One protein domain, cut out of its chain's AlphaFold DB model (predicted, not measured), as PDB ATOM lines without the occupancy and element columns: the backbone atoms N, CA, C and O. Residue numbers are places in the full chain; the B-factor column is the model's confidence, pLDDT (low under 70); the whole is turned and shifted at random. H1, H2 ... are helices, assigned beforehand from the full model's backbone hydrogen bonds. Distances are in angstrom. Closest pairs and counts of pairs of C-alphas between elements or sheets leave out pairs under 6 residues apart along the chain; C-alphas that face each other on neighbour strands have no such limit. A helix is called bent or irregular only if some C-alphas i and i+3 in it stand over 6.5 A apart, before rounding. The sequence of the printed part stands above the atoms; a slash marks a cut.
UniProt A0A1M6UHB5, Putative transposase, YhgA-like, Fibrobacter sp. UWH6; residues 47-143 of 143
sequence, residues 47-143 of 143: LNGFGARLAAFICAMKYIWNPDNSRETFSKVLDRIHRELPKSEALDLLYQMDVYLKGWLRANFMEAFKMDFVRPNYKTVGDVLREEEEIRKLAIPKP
ATOM      1  N   LEU A  47     -30.838  -1.970 -30.162       92.75
ATOM      2  CA  LEU A  47     -30.706  -2.005 -28.703       92.75
ATOM      3  C   LEU A  47     -31.696  -1.070 -28.003       92.75
ATOM      4  O   LEU A  47     -32.132  -1.377 -26.892       92.75
ATOM      5  N   ASN A  48     -32.106   0.022 -28.655       90.19
ATOM      6  CA  ASN A  48     -33.087   0.972 -28.123       90.19
ATOM      7  C   ASN A  48     -34.472   0.348 -27.899       90.19
ATOM      8  O   ASN A  48     -35.205   0.806 -27.028       90.19
ATOM      9  N   GLY A  49     -34.819  -0.704 -28.649       90.56
ATOM     10  CA  GLY A  49     -36.090  -1.416 -28.501       90.56
ATOM     11  C   GLY A  49     -36.111  -2.432 -27.354       90.56
ATOM     12  O   GLY A  49     -37.184  -2.860 -26.935       90.56
ATOM     13  N   PHE A  50     -34.947  -2.825 -26.829       91.06
ATOM     14  CA  PHE A  50     -34.847  -3.752 -25.700       91.06
ATOM     15  C   PHE A  50     -34.790  -2.998 -24.373       91.06
ATOM     16  O   PHE A  50     -34.242  -1.902 -24.310       91.06
ATOM     17  N   GLY A  51     -35.282  -3.599 -23.286       92.50
ATOM     18  CA  GLY A  51     -35.069  -3.054 -21.938       92.50
ATOM     19  C   GLY A  51     -33.583  -3.033 -21.554       92.50
ATOM     20  O   GLY A  51     -32.813  -3.868 -22.038       92.50
ATOM     21  N   ALA A  52     -33.185  -2.115 -20.661       93.38
ATOM     22  CA  ALA A  52     -31.783  -1.874 -20.295       93.38
ATOM     23  C   ALA A  52     -30.975  -3.148 -19.991       93.38
ATOM     24  O   ALA A  52     -29.879  -3.318 -20.516       93.38
ATOM     25  N   ARG A  53     -31.533  -4.086 -19.211       93.38
ATOM     26  CA  ARG A  53     -30.852  -5.346 -18.861       93.38
ATOM     27  C   ARG A  53     -30.562  -6.228 -20.081       93.38
ATOM     28  O   ARG A  53     -29.468  -6.767 -20.199       93.38
ATOM     29  N   LEU A  54     -31.513  -6.370 -21.003       92.38
ATOM     30  CA  LEU A  54     -31.305  -7.174 -22.210       92.38
ATOM     31  C   LEU A  54     -30.336  -6.479 -23.177       92.38
ATOM     32  O   LEU A  54     -29.445  -7.132 -23.717       92.38
ATOM     33  N   ALA A  55     -30.465  -5.159 -23.345       95.38
ATOM     34  CA  ALA A  55     -29.540  -4.365 -24.151       95.38
ATOM     35  C   ALA A  55     -28.093  -4.477 -23.633       95.38
ATOM     36  O   ALA A  55     -27.171  -4.662 -24.423       95.38
ATOM     37  N   ALA A  56     -27.913  -4.451 -22.310       94.81
ATOM     38  CA  ALA A  56     -26.634  -4.646 -21.636       94.81
ATOM     39  C   ALA A  56     -25.985  -5.995 -21.962       94.81
ATOM     40  O   ALA A  56     -24.828  -6.037 -22.384       94.81
ATOM     41  N   PHE A  57     -26.739  -7.092 -21.831       93.31
ATOM     42  CA  PHE A  57     -26.231  -8.425 -22.156       93.31
ATOM     43  C   PHE A  57     -25.887  -8.569 -23.638       93.31
ATOM     44  O   PHE A  57     -24.811  -9.072 -23.957       93.31
ATOM     45  N   ILE A  58     -26.748  -8.094 -24.543       95.00
ATOM     46  CA  ILE A  58     -26.471  -8.145 -25.985       95.00
ATOM     47  C   ILE A  58     -25.205  -7.346 -26.311       95.00
ATOM     48  O   ILE A  58     -24.333  -7.860 -27.006       95.00
ATOM     49  N   CYS A  59     -25.072  -6.128 -25.777       95.44
ATOM     50  CA  CYS A  59     -23.910  -5.268 -25.994       95.44
ATOM     51  C   CYS A  59     -22.612  -5.932 -25.504       95.44
ATOM     52  O   CYS A  59     -21.671  -6.090 -26.284       95.44
ATOM     53  N   ALA A  60     -22.586  -6.410 -24.256       94.88
ATOM     54  CA  ALA A  60     -21.419  -7.084 -23.690       94.88
ATOM     55  C   ALA A  60     -21.048  -8.351 -24.480       94.88
ATOM     56  O   ALA A  60     -19.882  -8.554 -24.815       94.88
ATOM     57  N   MET A  61     -22.036  -9.184 -24.827       94.56
ATOM     58  CA  MET A  61     -21.810 -10.400 -25.610       94.56
ATOM     59  C   MET A  61     -21.294 -10.095 -27.009       94.56
ATOM     60  O   MET A  61     -20.353 -10.752 -27.442       94.56
ATOM     61  N   LYS A  62     -21.879  -9.123 -27.715       94.19
ATOM     62  CA  LYS A  62     -21.504  -8.768 -29.090       94.19
ATOM     63  C   LYS A  62     -20.053  -8.301 -29.173       94.19
ATOM     64  O   LYS A  62     -19.328  -8.736 -30.068       94.19
ATOM     65  N   TYR A  63     -19.622  -7.488 -28.212       93.62
ATOM     66  CA  TYR A  63     -18.339  -6.790 -28.262       93.62
ATOM     67  C   TYR A  63     -17.236  -7.375 -27.374       93.62
ATOM     68  O   TYR A  63     -16.142  -6.823 -27.344       93.62
ATOM     69  N   ILE A  64     -17.454  -8.525 -26.723       91.88
ATOM     70  CA  ILE A  64     -16.452  -9.170 -25.849       91.88
ATOM     71  C   ILE A  64     -15.061  -9.325 -26.489       91.88
ATOM     72  O   ILE A  64     -14.050  -9.240 -25.798       91.88
ATOM     73  N   TRP A  65     -14.996  -9.550 -27.802       89.19
ATOM     74  CA  TRP A  65     -13.734  -9.769 -28.514       89.19
ATOM     75  C   TRP A  65     -13.020  -8.477 -28.920       89.19
ATOM     76  O   TRP A  65     -11.829  -8.522 -29.208       89.19
ATOM     77  N   ASN A  66     -13.734  -7.350 -28.985       89.81
ATOM     78  CA  ASN A  66     -13.179  -6.059 -29.384       89.81
ATOM     79  C   ASN A  66     -14.015  -4.893 -28.813       89.81
ATOM     80  O   ASN A  66     -14.742  -4.227 -29.558       89.81
ATOM     81  N   PRO A  67     -13.962  -4.674 -27.490       89.75
ATOM     82  CA  PRO A  67     -14.837  -3.712 -26.829       89.75
ATOM     83  C   PRO A  67     -14.457  -2.250 -27.126       89.75
ATOM     84  O   PRO A  67     -15.338  -1.388 -27.171       89.75
ATOM     85  N   ASP A  68     -13.186  -1.972 -27.437       89.69
ATOM     86  CA  ASP A  68     -12.686  -0.621 -27.735       89.69
ATOM     87  C   ASP A  68     -13.381   0.023 -28.941       89.69
ATOM     88  O   ASP A  68     -13.734   1.203 -28.902       89.69
ATOM     89  N   ASN A  69     -13.696  -0.770 -29.968       88.00
ATOM     90  CA  ASN A  69     -14.386  -0.297 -31.171       88.00
ATOM     91  C   ASN A  69     -15.870   0.046 -30.947       88.00
ATOM     92  O   ASN A  69     -16.532   0.523 -31.863       88.00
ATOM     93  N   SER A  70     -16.403  -0.199 -29.749       90.12
ATOM     94  CA  SER A  70     -17.828  -0.044 -29.417       90.12
ATOM     95  C   SER A  70     -18.083   0.889 -28.235       90.12
ATOM     96  O   SER A  70     -19.137   0.833 -27.598       90.12
ATOM     97  N   ARG A  71     -17.121   1.768 -27.925       91.50
ATOM     98  CA  ARG A  71     -17.181   2.653 -26.751       91.50
ATOM     99  C   ARG A  71     -18.444   3.523 -26.719       91.50
ATOM    100  O   ARG A  71     -19.049   3.671 -25.661       91.50
ATOM    101  N   GLU A  72     -18.871   4.056 -27.863       92.69
ATOM    102  CA  GLU A  72     -20.099   4.859 -27.959       92.69
ATOM    103  C   GLU A  72     -21.350   4.031 -27.622       92.69
ATOM    104  O   GLU A  72     -22.203   4.468 -26.847       92.69
ATOM    105  N   THR A  73     -21.437   2.810 -28.152       94.19
ATOM    106  CA  THR A  73     -22.541   1.882 -27.879       94.19
ATOM    107  C   THR A  73     -22.589   1.508 -26.402       94.19
ATOM    108  O   THR A  73     -23.662   1.557 -25.798       94.19
ATOM    109  N   PHE A  74     -21.435   1.221 -25.791       94.81
ATOM    110  CA  PHE A  74     -21.349   1.010 -24.346       94.81
ATOM    111  C   PHE A  74     -21.832   2.233 -23.569       94.81
ATOM    112  O   PHE A  74     -22.677   2.067 -22.699       94.81
ATOM    113  N   SER A  75     -21.389   3.448 -23.909       93.19
ATOM    114  CA  SER A  75     -21.840   4.673 -23.228       93.19
ATOM    115  C   SER A  75     -23.365   4.789 -23.214       93.19
ATOM    116  O   SER A  75     -23.964   4.918 -22.151       93.19
ATOM    117  N   LYS A  76     -24.008   4.631 -24.380       93.94
ATOM    118  CA  LYS A  76     -25.474   4.691 -24.500       93.94
ATOM    119  C   LYS A  76     -26.164   3.629 -23.646       93.94
ATOM    120  O   LYS A  76     -27.191   3.897 -23.028       93.94
ATOM    121  N   VAL A  77     -25.622   2.413 -23.609       95.06
ATOM    122  CA  VAL A  77     -26.165   1.317 -22.795       95.06
ATOM    123  C   VAL A  77     -25.996   1.597 -21.301       95.06
ATOM    124  O   VAL A  77     -26.939   1.379 -20.542       95.06
ATOM    125  N   LEU A  78     -24.843   2.112 -20.877       93.50
ATOM    126  CA  LEU A  78     -24.563   2.464 -19.484       93.50
ATOM    127  C   LEU A  78     -25.494   3.574 -18.983       93.50
ATOM    128  O   LEU A  78     -26.105   3.427 -17.924       93.50
ATOM    129  N   ASP A  79     -25.699   4.621 -19.782       91.75
ATOM    130  CA  ASP A  79     -26.638   5.702 -19.462       91.75
ATOM    131  C   ASP A  79     -28.060   5.165 -19.251       91.75
ATOM    132  O   ASP A  79     -28.777   5.566 -18.329       91.75
ATOM    133  N   ARG A  80     -28.470   4.200 -20.080       93.31
ATOM    134  CA  ARG A  80     -29.774   3.543 -19.949       93.31
ATOM    135  C   ARG A  80     -29.877   2.682 -18.701       93.31
ATOM    136  O   ARG A  80     -30.910   2.736 -18.042       93.31
ATOM    137  N   ILE A  81     -28.834   1.927 -18.354       93.38
ATOM    138  CA  ILE A  81     -28.783   1.154 -17.104       93.38
ATOM    139  C   ILE A  81     -29.015   2.080 -15.907       93.38
ATOM    140  O   ILE A  81     -29.838   1.768 -15.051       93.38
ATOM    141  N   HIS A  82     -28.352   3.237 -15.878       89.69
ATOM    142  CA  HIS A  82     -28.501   4.215 -14.800       89.69
ATOM    143  C   HIS A  82     -29.886   4.857 -14.733       89.69
ATOM    144  O   HIS A  82     -30.392   5.106 -13.641       89.69
ATOM    145  N   ARG A  83     -30.493   5.141 -15.886       90.62
ATOM    146  CA  ARG A  83     -31.795   5.810 -15.965       90.62
ATOM    147  C   ARG A  83     -32.972   4.871 -15.702       90.62
ATOM    148  O   ARG A  83     -33.985   5.308 -15.166       90.62
ATOM    149  N   GLU A  84     -32.879   3.622 -16.152       93.75
ATOM    150  CA  GLU A  84     -34.020   2.698 -16.219       93.75
ATOM    151  C   GLU A  84     -34.054   1.689 -15.063       93.75
ATOM    152  O   GLU A  84     -35.111   1.111 -14.813       93.75
ATOM    153  N   LEU A  85     -32.939   1.457 -14.357       91.56
ATOM    154  CA  LEU A  85     -32.861   0.465 -13.280       91.56
ATOM    155  C   LEU A  85     -32.639   1.109 -11.899       91.56
ATOM    156  O   LEU A  85     -31.953   2.127 -11.790       91.56
ATOM    157  N   PRO A  86     -33.150   0.494 -10.814       90.75
ATOM    158  CA  PRO A  86     -32.799   0.883  -9.450       90.75
ATOM    159  C   PRO A  86     -31.285   0.828  -9.201       90.75
ATOM    160  O   PRO A  86     -30.595  -0.035  -9.744       90.75
ATOM    161  N   LYS A  87     -30.776   1.689  -8.306       85.31
ATOM    162  CA  LYS A  87     -29.339   1.824  -7.975       85.31
ATOM    163  C   LYS A  87     -28.643   0.472  -7.739       85.31
ATOM    164  O   LYS A  87     -27.578   0.217  -8.294       85.31
ATOM    165  N   SER A  88     -29.254  -0.395  -6.932       83.69
ATOM    166  CA  SER A  88     -28.715  -1.719  -6.593       83.69
ATOM    167  C   SER A  88     -28.672  -2.670  -7.792       83.69
ATOM    168  O   SER A  88     -27.671  -3.353  -7.993       83.69
ATOM    169  N   GLU A  89     -29.724  -2.693  -8.611       88.56
ATOM    170  CA  GLU A  89     -29.800  -3.537  -9.809       88.56
ATOM    171  C   GLU A  89     -28.861  -3.069 -10.919       88.56
ATOM    172  O   GLU A  89     -28.261  -3.897 -11.604       88.56
ATOM    173  N   ALA A  90     -28.728  -1.752 -11.091       90.00
ATOM    174  CA  ALA A  90     -27.785  -1.156 -12.023       90.00
ATOM    175  C   ALA A  90     -26.353  -1.570 -11.669       90.00
ATOM    176  O   ALA A  90     -25.625  -2.063 -12.525       90.00
ATOM    177  N   LEU A  91     -25.969  -1.439 -10.396       86.50
ATOM    178  CA  LEU A  91     -24.635  -1.811  -9.923       86.50
ATOM    179  C   LEU A  91     -24.323  -3.299 -10.096       86.50
ATOM    180  O   LEU A  91     -23.235  -3.635 -10.566       86.50
ATOM    181  N   ASP A  92     -25.258  -4.182  -9.745       87.56
ATOM    182  CA  ASP A  92     -25.061  -5.623  -9.926       87.56
ATOM    183  C   ASP A  92     -24.895  -5.982 -11.411       87.56
ATOM    184  O   ASP A  92     -23.958  -6.690 -11.783       87.56
ATOM    185  N   LEU A  93     -25.733  -5.414 -12.285       91.69
ATOM    186  CA  LEU A  93     -25.635  -5.629 -13.728       91.69
ATOM    187  C   LEU A  93     -24.303  -5.123 -14.301       91.69
ATOM    188  O   LEU A  93     -23.659  -5.837 -15.071       91.69
ATOM    189  N   LEU A  94     -23.862  -3.926 -13.909       91.12
ATOM    190  CA  LEU A  94     -22.572  -3.372 -14.327       91.12
ATOM    191  C   LEU A  94     -21.410  -4.266 -13.905       91.12
ATOM    192  O   LEU A  94     -20.473  -4.461 -14.676       91.12
ATOM    193  N   TYR A  95     -21.475  -4.845 -12.708       87.31
ATOM    194  CA  TYR A  95     -20.452  -5.767 -12.241       87.31
ATOM    195  C   TYR A  95     -20.458  -7.077 -13.041       87.31
ATOM    196  O   TYR A  95     -19.398  -7.545 -13.453       87.31
ATOM    197  N   GLN A  96     -21.631  -7.648 -13.324       90.25
ATOM    198  CA  GLN A  96     -21.738  -8.835 -14.180       90.25
ATOM    199  C   GLN A  96     -21.155  -8.576 -15.577       90.25
ATOM    200  O   GLN A  96     -20.402  -9.406 -16.093       90.25
ATOM    201  N   MET A  97     -21.440  -7.407 -16.164       92.69
ATOM    202  CA  MET A  97     -20.843  -6.983 -17.432       92.69
ATOM    203  C   MET A  97     -19.325  -6.830 -17.327       92.69
ATOM    204  O   MET A  97     -18.610  -7.325 -18.191       92.69
ATOM    205  N   ASP A  98     -18.822  -6.173 -16.280       90.94
ATOM    206  CA  ASP A  98     -17.389  -5.953 -16.058       90.94
ATOM    207  C   ASP A  98     -16.636  -7.281 -15.935       90.94
ATOM    208  O   ASP A  98     -15.607  -7.475 -16.579       90.94
ATOM    209  N   VAL A  99     -17.181  -8.237 -15.179       89.62
ATOM    210  CA  VAL A  99     -16.624  -9.592 -15.061       89.62
ATOM    211  C   VAL A  99     -16.597 -10.288 -16.417       89.62
ATOM    212  O   VAL A  99     -15.568 -10.848 -16.796       89.62
ATOM    213  N   TYR A 100     -17.700 -10.229 -17.163       90.50
ATOM    214  CA  TYR A 100     -17.794 -10.831 -18.491       90.50
ATOM    215  C   TYR A 100     -16.792 -10.210 -19.482       90.50
ATOM    216  O   TYR A 100     -16.150 -10.921 -20.253       90.50
ATOM    217  N   LEU A 101     -16.594  -8.894 -19.397       91.56
ATOM    218  CA  LEU A 101     -15.642  -8.112 -20.189       91.56
ATOM    219  C   LEU A 101     -14.234  -8.068 -19.574       91.56
ATOM    220  O   LEU A 101     -13.410  -7.248 -19.975       91.56
ATOM    221  N   LYS A 102     -13.937  -8.944 -18.607       89.69
ATOM    222  CA  LYS A 102     -12.611  -9.100 -17.987       89.69
ATOM    223  C   LYS A 102     -12.030  -7.796 -17.411       89.69
ATOM    224  O   LYS A 102     -10.825  -7.576 -17.471       89.69
ATOM    225  N   GLY A 103     -12.870  -6.940 -16.831       86.69
ATOM    226  CA  GLY A 103     -12.468  -5.679 -16.194       86.69
ATOM    227  C   GLY A 103     -12.372  -4.477 -17.138       86.69
ATOM    228  O   GLY A 103     -12.042  -3.373 -16.698       86.69
ATOM    229  N   TRP A 104     -12.640  -4.662 -18.437       90.88
ATOM    230  CA  TRP A 104     -12.531  -3.587 -19.425       90.88
ATOM    231  C   TRP A 104     -13.505  -2.434 -19.151       90.88
ATOM    232  O   TRP A 104     -13.155  -1.269 -19.353       90.88
ATOM    233  N   LEU A 105     -14.711  -2.745 -18.661       89.62
ATOM    234  CA  LEU A 105     -15.747  -1.745 -18.424       89.62
ATOM    235  C   LEU A 105     -15.300  -0.753 -17.349       89.62
ATOM    236  O   LEU A 105     -15.366   0.455 -17.559       89.62
ATOM    237  N   ARG A 106     -14.765  -1.250 -16.231       86.94
ATOM    238  CA  ARG A 106     -14.238  -0.405 -15.156       86.94
ATOM    239  C   ARG A 106     -13.031   0.417 -15.590       86.94
ATOM    240  O   ARG A 106     -12.946   1.581 -15.218       86.94
ATOM    241  N   ALA A 107     -12.126  -0.154 -16.383       86.62
ATOM    242  CA  ALA A 107     -10.955   0.569 -16.879       86.62
ATOM    243  C   ALA A 107     -11.332   1.774 -17.764       86.62
ATOM    244  O   ALA A 107     -10.621   2.775 -17.777       86.62
ATOM    245  N   ASN A 108     -12.461   1.695 -18.477       88.44
ATOM    246  CA  ASN A 108     -12.857   2.692 -19.474       88.44
ATOM    247  C   ASN A 108     -14.014   3.601 -19.047       88.44
ATOM    248  O   ASN A 108     -14.137   4.712 -19.563       88.44
ATOM    249  N   PHE A 109     -14.846   3.159 -18.107       85.88
ATOM    250  CA  PHE A 109     -16.052   3.856 -17.668       85.88
ATOM    251  C   PHE A 109     -16.131   3.914 -16.145       85.88
ATOM    252  O   PHE A 109     -17.166   3.604 -15.563       85.88
ATOM    253  N   MET A 110     -15.053   4.334 -15.473       77.69
ATOM    254  CA  MET A 110     -15.060   4.487 -14.009       77.69
ATOM    255  C   MET A 110     -16.229   5.339 -13.502       77.69
ATOM    256  O   MET A 110     -16.741   5.089 -12.414       77.69
ATOM    257  N   GLU A 111     -16.692   6.311 -14.291       76.19
ATOM    258  CA  GLU A 111     -17.839   7.152 -13.939       76.19
ATOM    259  C   GLU A 111     -19.145   6.372 -13.798       76.19
ATOM    260  O   GLU A 111     -19.915   6.659 -12.884       76.19
ATOM    261  N   ALA A 112     -19.342   5.326 -14.603       70.94
ATOM    262  CA  ALA A 112     -20.501   4.443 -14.486       70.94
ATOM    263  C   ALA A 112     -20.518   3.679 -13.146       70.94
ATOM    264  O   ALA A 112     -21.561   3.226 -12.685       70.94
ATOM    265  N   PHE A 113     -19.369   3.567 -12.472       69.44
ATOM    266  CA  PHE A 113     -19.243   2.919 -11.166       69.44
ATOM    267  C   PHE A 113     -19.236   3.905  -9.984       69.44
ATOM    268  O   PHE A 113     -19.192   3.446  -8.846       69.44
ATOM    269  N   LYS A 114     -19.314   5.233 -10.198       66.81
ATOM    270  CA  LYS A 114     -19.225   6.283  -9.144       66.81
ATOM    271  C   LYS A 114     -20.389   6.312  -8.133       66.81
ATOM    272  O   LYS A 114     -20.476   7.230  -7.322       66.81
ATOM    273  N   MET A 115     -21.288   5.336  -8.141       58.75
ATOM    274  CA  MET A 115     -22.268   5.173  -7.066       58.75
ATOM    275  C   MET A 115     -21.574   4.583  -5.835       58.75
ATOM    276  O   MET A 115     -20.795   3.665  -6.034       58.75
ATOM    277  N   ASP A 116     -21.861   5.055  -4.610       51.66
ATOM    278  CA  ASP A 116     -21.276   4.560  -3.338       51.66
ATOM    279  C   ASP A 116     -21.011   3.046  -3.362       51.66
ATOM    280  O   ASP A 116     -21.914   2.223  -3.184       51.66
ATOM    281  N   PHE A 117     -19.775   2.685  -3.700       52.00
ATOM    282  CA  PHE A 117     -19.484   1.373  -4.255       52.00
ATOM    283  C   PHE A 117     -19.096   0.425  -3.133       52.00
ATOM    284  O   PHE A 117     -17.978   0.467  -2.621       52.00
ATOM    285  N   VAL A 118     -20.011  -0.478  -2.792       57.91
ATOM    286  CA  VAL A 118     -19.679  -1.697  -2.059       57.91
ATOM    287  C   VAL A 118     -19.857  -2.845  -3.029       57.91
ATOM    288  O   VAL A 118     -20.975  -3.199  -3.405       57.91
ATOM    289  N   ARG A 119     -18.731  -3.405  -3.477       61.72
ATOM    290  CA  ARG A 119     -18.734  -4.610  -4.300       61.72
ATOM    291  C   ARG A 119     -19.567  -5.690  -3.587       61.72
ATOM    292  O   ARG A 119     -19.319  -5.930  -2.404       61.72
ATOM    293  N   PRO A 120     -20.507  -6.361  -4.273       64.94
ATOM    294  CA  PRO A 120     -21.239  -7.470  -3.674       64.94
ATOM    295  C   PRO A 120     -20.285  -8.536  -3.115       64.94
ATOM    296  O   PRO A 120     -19.227  -8.796  -3.695       64.94
ATOM    297  N   ASN A 121     -20.650  -9.157  -1.988       72.06
ATOM    298  CA  ASN A 121     -19.798 -10.101  -1.259       72.06
ATOM    299  C   ASN A 121     -19.731 -11.484  -1.938       72.06
ATOM    300  O   ASN A 121     -20.208 -12.480  -1.398       72.06
ATOM    301  N   TYR A 122     -19.171 -11.549  -3.144       74.06
ATOM    302  CA  TYR A 122     -18.850 -12.805  -3.818       74.06
ATOM    303  C   TYR A 122     -17.503 -12.737  -4.542       74.06
ATOM    304  O   TYR A 122     -17.129 -11.714  -5.132       74.06
ATOM    305  N   LYS A 123     -16.765 -13.854  -4.502       75.94
ATOM    306  CA  LYS A 123     -15.531 -14.059  -5.273       75.94
ATOM    307  C   LYS A 123     -15.867 -14.625  -6.649       75.94
ATOM    308  O   LYS A 123     -16.615 -15.593  -6.761       75.94
ATOM    309  N   THR A 124     -15.302 -14.037  -7.697       76.69
ATOM    310  CA  THR A 124     -15.370 -14.559  -9.066       76.69
ATOM    311  C   THR A 124     -14.129 -15.388  -9.371       76.69
ATOM    312  O   THR A 124     -13.085 -15.204  -8.745       76.69
ATOM    313  N   VAL A 125     -14.206 -16.253 -10.386       76.06
ATOM    314  CA  VAL A 125     -13.027 -16.975 -10.902       76.06
ATOM    315  C   VAL A 125     -11.906 -15.996 -11.270       76.06
ATOM    316  O   VAL A 125     -10.742 -16.255 -10.993       76.06
ATOM    317  N   GLY A 126     -12.254 -14.826 -11.815       75.00
ATOM    318  CA  GLY A 126     -11.279 -13.785 -12.132       75.00
ATOM    319  C   GLY A 126     -10.561 -13.207 -10.909       75.00
ATOM    320  O   GLY A 126      -9.411 -12.802 -11.033       75.00
ATOM    321  N   ASP A 127     -11.194 -13.165  -9.732       80.31
ATOM    322  CA  ASP A 127     -10.510 -12.731  -8.503       80.31
ATOM    323  C   ASP A 127      -9.519 -13.767  -8.016       80.31
ATOM    324  O   ASP A 127      -8.406 -13.402  -7.661       80.31
ATOM    325  N   VAL A 128      -9.910 -15.041  -8.052       81.62
ATOM    326  CA  VAL A 128      -9.030 -16.152  -7.676       81.62
ATOM    327  C   VAL A 128      -7.789 -16.153  -8.566       81.62
ATOM    328  O   VAL A 128      -6.677 -16.177  -8.060       81.62
ATOM    329  N   LEU A 129      -7.970 -16.013  -9.883       81.06
ATOM    330  CA  LEU A 129      -6.854 -15.957 -10.828       81.06
ATOM    331  C   LEU A 129      -5.927 -14.757 -10.580       81.06
ATOM    332  O   LEU A 129      -4.712 -14.908 -10.655       81.06
ATOM    333  N   ARG A 130      -6.473 -13.576 -10.254       80.00
ATOM    334  CA  ARG A 130      -5.658 -12.401  -9.897       80.00
ATOM    335  C   ARG A 130      -4.885 -12.615  -8.597       80.00
ATOM    336  O   ARG A 130      -3.707 -12.291  -8.547       80.00
ATOM    337  N   GLU A 131      -5.528 -13.166  -7.568       83.62
ATOM    338  CA  GLU A 131      -4.872 -13.515  -6.301       83.62
ATOM    339  C   GLU A 131      -3.716 -14.506  -6.543       83.62
ATOM    340  O   GLU A 131      -2.605 -14.285  -6.064       83.62
ATOM    341  N   GLU A 132      -3.937 -15.551  -7.346       83.12
ATOM    342  CA  GLU A 132      -2.907 -16.530  -7.722       83.12
ATOM    343  C   GLU A 132      -1.750 -15.908  -8.516       83.12
ATOM    344  O   GLU A 132      -0.586 -16.262  -8.303       83.12
ATOM    345  N   GLU A 133      -2.044 -14.984  -9.431       80.62
ATOM    346  CA  GLU A 133      -1.031 -14.302 -10.235       80.62
ATOM    347  C   GLU A 133      -0.163 -13.362  -9.387       80.62
ATOM    348  O   GLU A 133       1.058 -13.341  -9.545       80.62
ATOM    349  N   GLU A 134      -0.765 -12.636  -8.443       83.75
ATOM    350  CA  GLU A 134      -0.040 -11.796  -7.484       83.75
ATOM    351  C   GLU A 134       0.840 -12.640  -6.551       83.75
ATOM    352  O   GLU A 134       2.015 -12.324  -6.357       83.75
ATOM    353  N   ILE A 135       0.333 -13.775  -6.052       82.31
ATOM    354  CA  ILE A 135       1.130 -14.732  -5.264       82.31
ATOM    355  C   ILE A 135       2.315 -15.258  -6.088       82.31
ATOM    356  O   ILE A 135       3.437 -15.319  -5.582       82.31
ATOM    357  N   ARG A 136       2.108 -15.595  -7.369       78.88
ATOM    358  CA  ARG A 136       3.193 -16.027  -8.268       78.88
ATOM    359  C   ARG A 136       4.237 -14.936  -8.487       78.88
ATOM    360  O   ARG A 136       5.422 -15.248  -8.453       78.88
ATOM    361  N   LYS A 137       3.830 -13.681  -8.694       80.12
ATOM    362  CA  LYS A 137       4.758 -12.545  -8.862       80.12
ATOM    363  C   LYS A 137       5.600 -12.301  -7.610       80.12
ATOM    364  O   LYS A 137       6.779 -11.990  -7.734       80.12
ATOM    365  N   LEU A 138       5.017 -12.481  -6.426       76.38
ATOM    366  CA  LEU A 138       5.715 -12.358  -5.141       76.38
ATOM    367  C   LEU A 138       6.660 -13.536  -4.852       76.38
ATOM    368  O   LEU A 138       7.624 -13.371  -4.109       76.38
ATOM    369  N   ALA A 139       6.404 -14.709  -5.439       73.31
ATOM    370  CA  ALA A 139       7.219 -15.911  -5.272       73.31
ATOM    371  C   ALA A 139       8.445 -15.983  -6.208       73.31
ATOM    372  O   ALA A 139       9.287 -16.864  -6.030       73.31
ATOM    373  N   ILE A 140       8.570 -15.087  -7.196       64.50
ATOM    374  CA  ILE A 140       9.755 -15.012  -8.063       64.50
ATOM    375  C   ILE A 140      10.827 -14.172  -7.345       64.50
ATOM    376  O   ILE A 140      10.586 -12.990  -7.080       64.50
ATOM    377  N   PRO A 141      12.011 -14.731  -7.026       57.12
ATOM    378  CA  PRO A 141      13.080 -13.962  -6.405       57.12
ATOM    379  C   PRO A 141      13.549 -12.876  -7.378       57.12
ATOM    380  O   PRO A 141      13.814 -13.152  -8.550       57.12
ATOM    381  N   LYS A 142      13.624 -11.627  -6.902       58.47
ATOM    382  CA  LYS A 142      14.249 -10.540  -7.668       58.47
ATOM    383  C   LYS A 142      15.738 -10.868  -7.892       58.47
ATOM    384  O   LYS A 142      16.348 -11.396  -6.960       58.47
ATOM    385  N   PRO A 143      16.291 -10.591  -9.089       62.00
ATOM    386  CA  PRO A 143      17.713 -10.776  -9.375       62.00
ATOM    387  C   PRO A 143      18.599  -9.862  -8.523       62.00
ATOM    388  O   PRO A 143      18.121  -8.770  -8.127       62.00
TER     389      PRO A 143
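This is residues 47 to 143 of the 143 residues of the protein "Putative transposase, YhgA-like" of Fibrobacter sp. UWH6 (UniProt A0A1M6UHB5). Three helices, H1, H2 and H3, stand side by side in a small up-and-down bundle, with the short H4 and H5 on the side of H2 and H3, away from H1. A long link then leads to H6, and residues 128 to 143 stick out from this body as a free arm, which makes the length. The printed part has 97 residues with six named helices, H1 to H6 in order, and no named strand: all helix. The whole is loose, with a radius of gyration of the C-alphas of 15.6 A, and spans 56 by 29 by 20 A.

H1, residues 52 to 63, and H2, residues 68 to 84, form a hairpin; they touch at a shallow tilt of 11 degrees, opposite ways, the closest C-alphas being Ala 52 and Ile 81, 5.3 A apart. H3, residues 87 to 100, touches H1 at 15 degrees, the same way, with the C-alphas of Ala 60 and Met 97 closest at 6.3 A. H4, residues 104 to 108, touches H3 only at the corner, through residues 97 to 98 of H3, with C-alphas 98 and 105 closest at 5.1 A. H5, residues 110 to 113, is close to H2 but not clearly touching, at 6.7 A between C-alphas 78 and 112. H6, residues 125 to 139, is apart from H1, H2, H4 and H5. Every O i to N i+4 pair is within hydrogen-bond range in H1, H3, H4 and H6, and 11 of 13 are in H2; H5 is too short for one.

H1 begins at C-alpha 52 (-31.783, -1.874, -20.295) and is 16.4 A long. H2, 24.5 A, is irregular, with C-alphas 69 and 72 8.3 A apart. H3 is 20.1 A long, H4 6.3 A and H5 5.3 A. H6, 21.0 A, ends at C-alpha 139 (7.219, -15.911, -5.272).

The C-alphas of Gly 49 and Pro 143 are the two farthest apart, 57.9 A. The printed part has no cut, and the link from H5 to H6 is long. Residues 113 to 120 and 140 to 143 have pLDDT under 70.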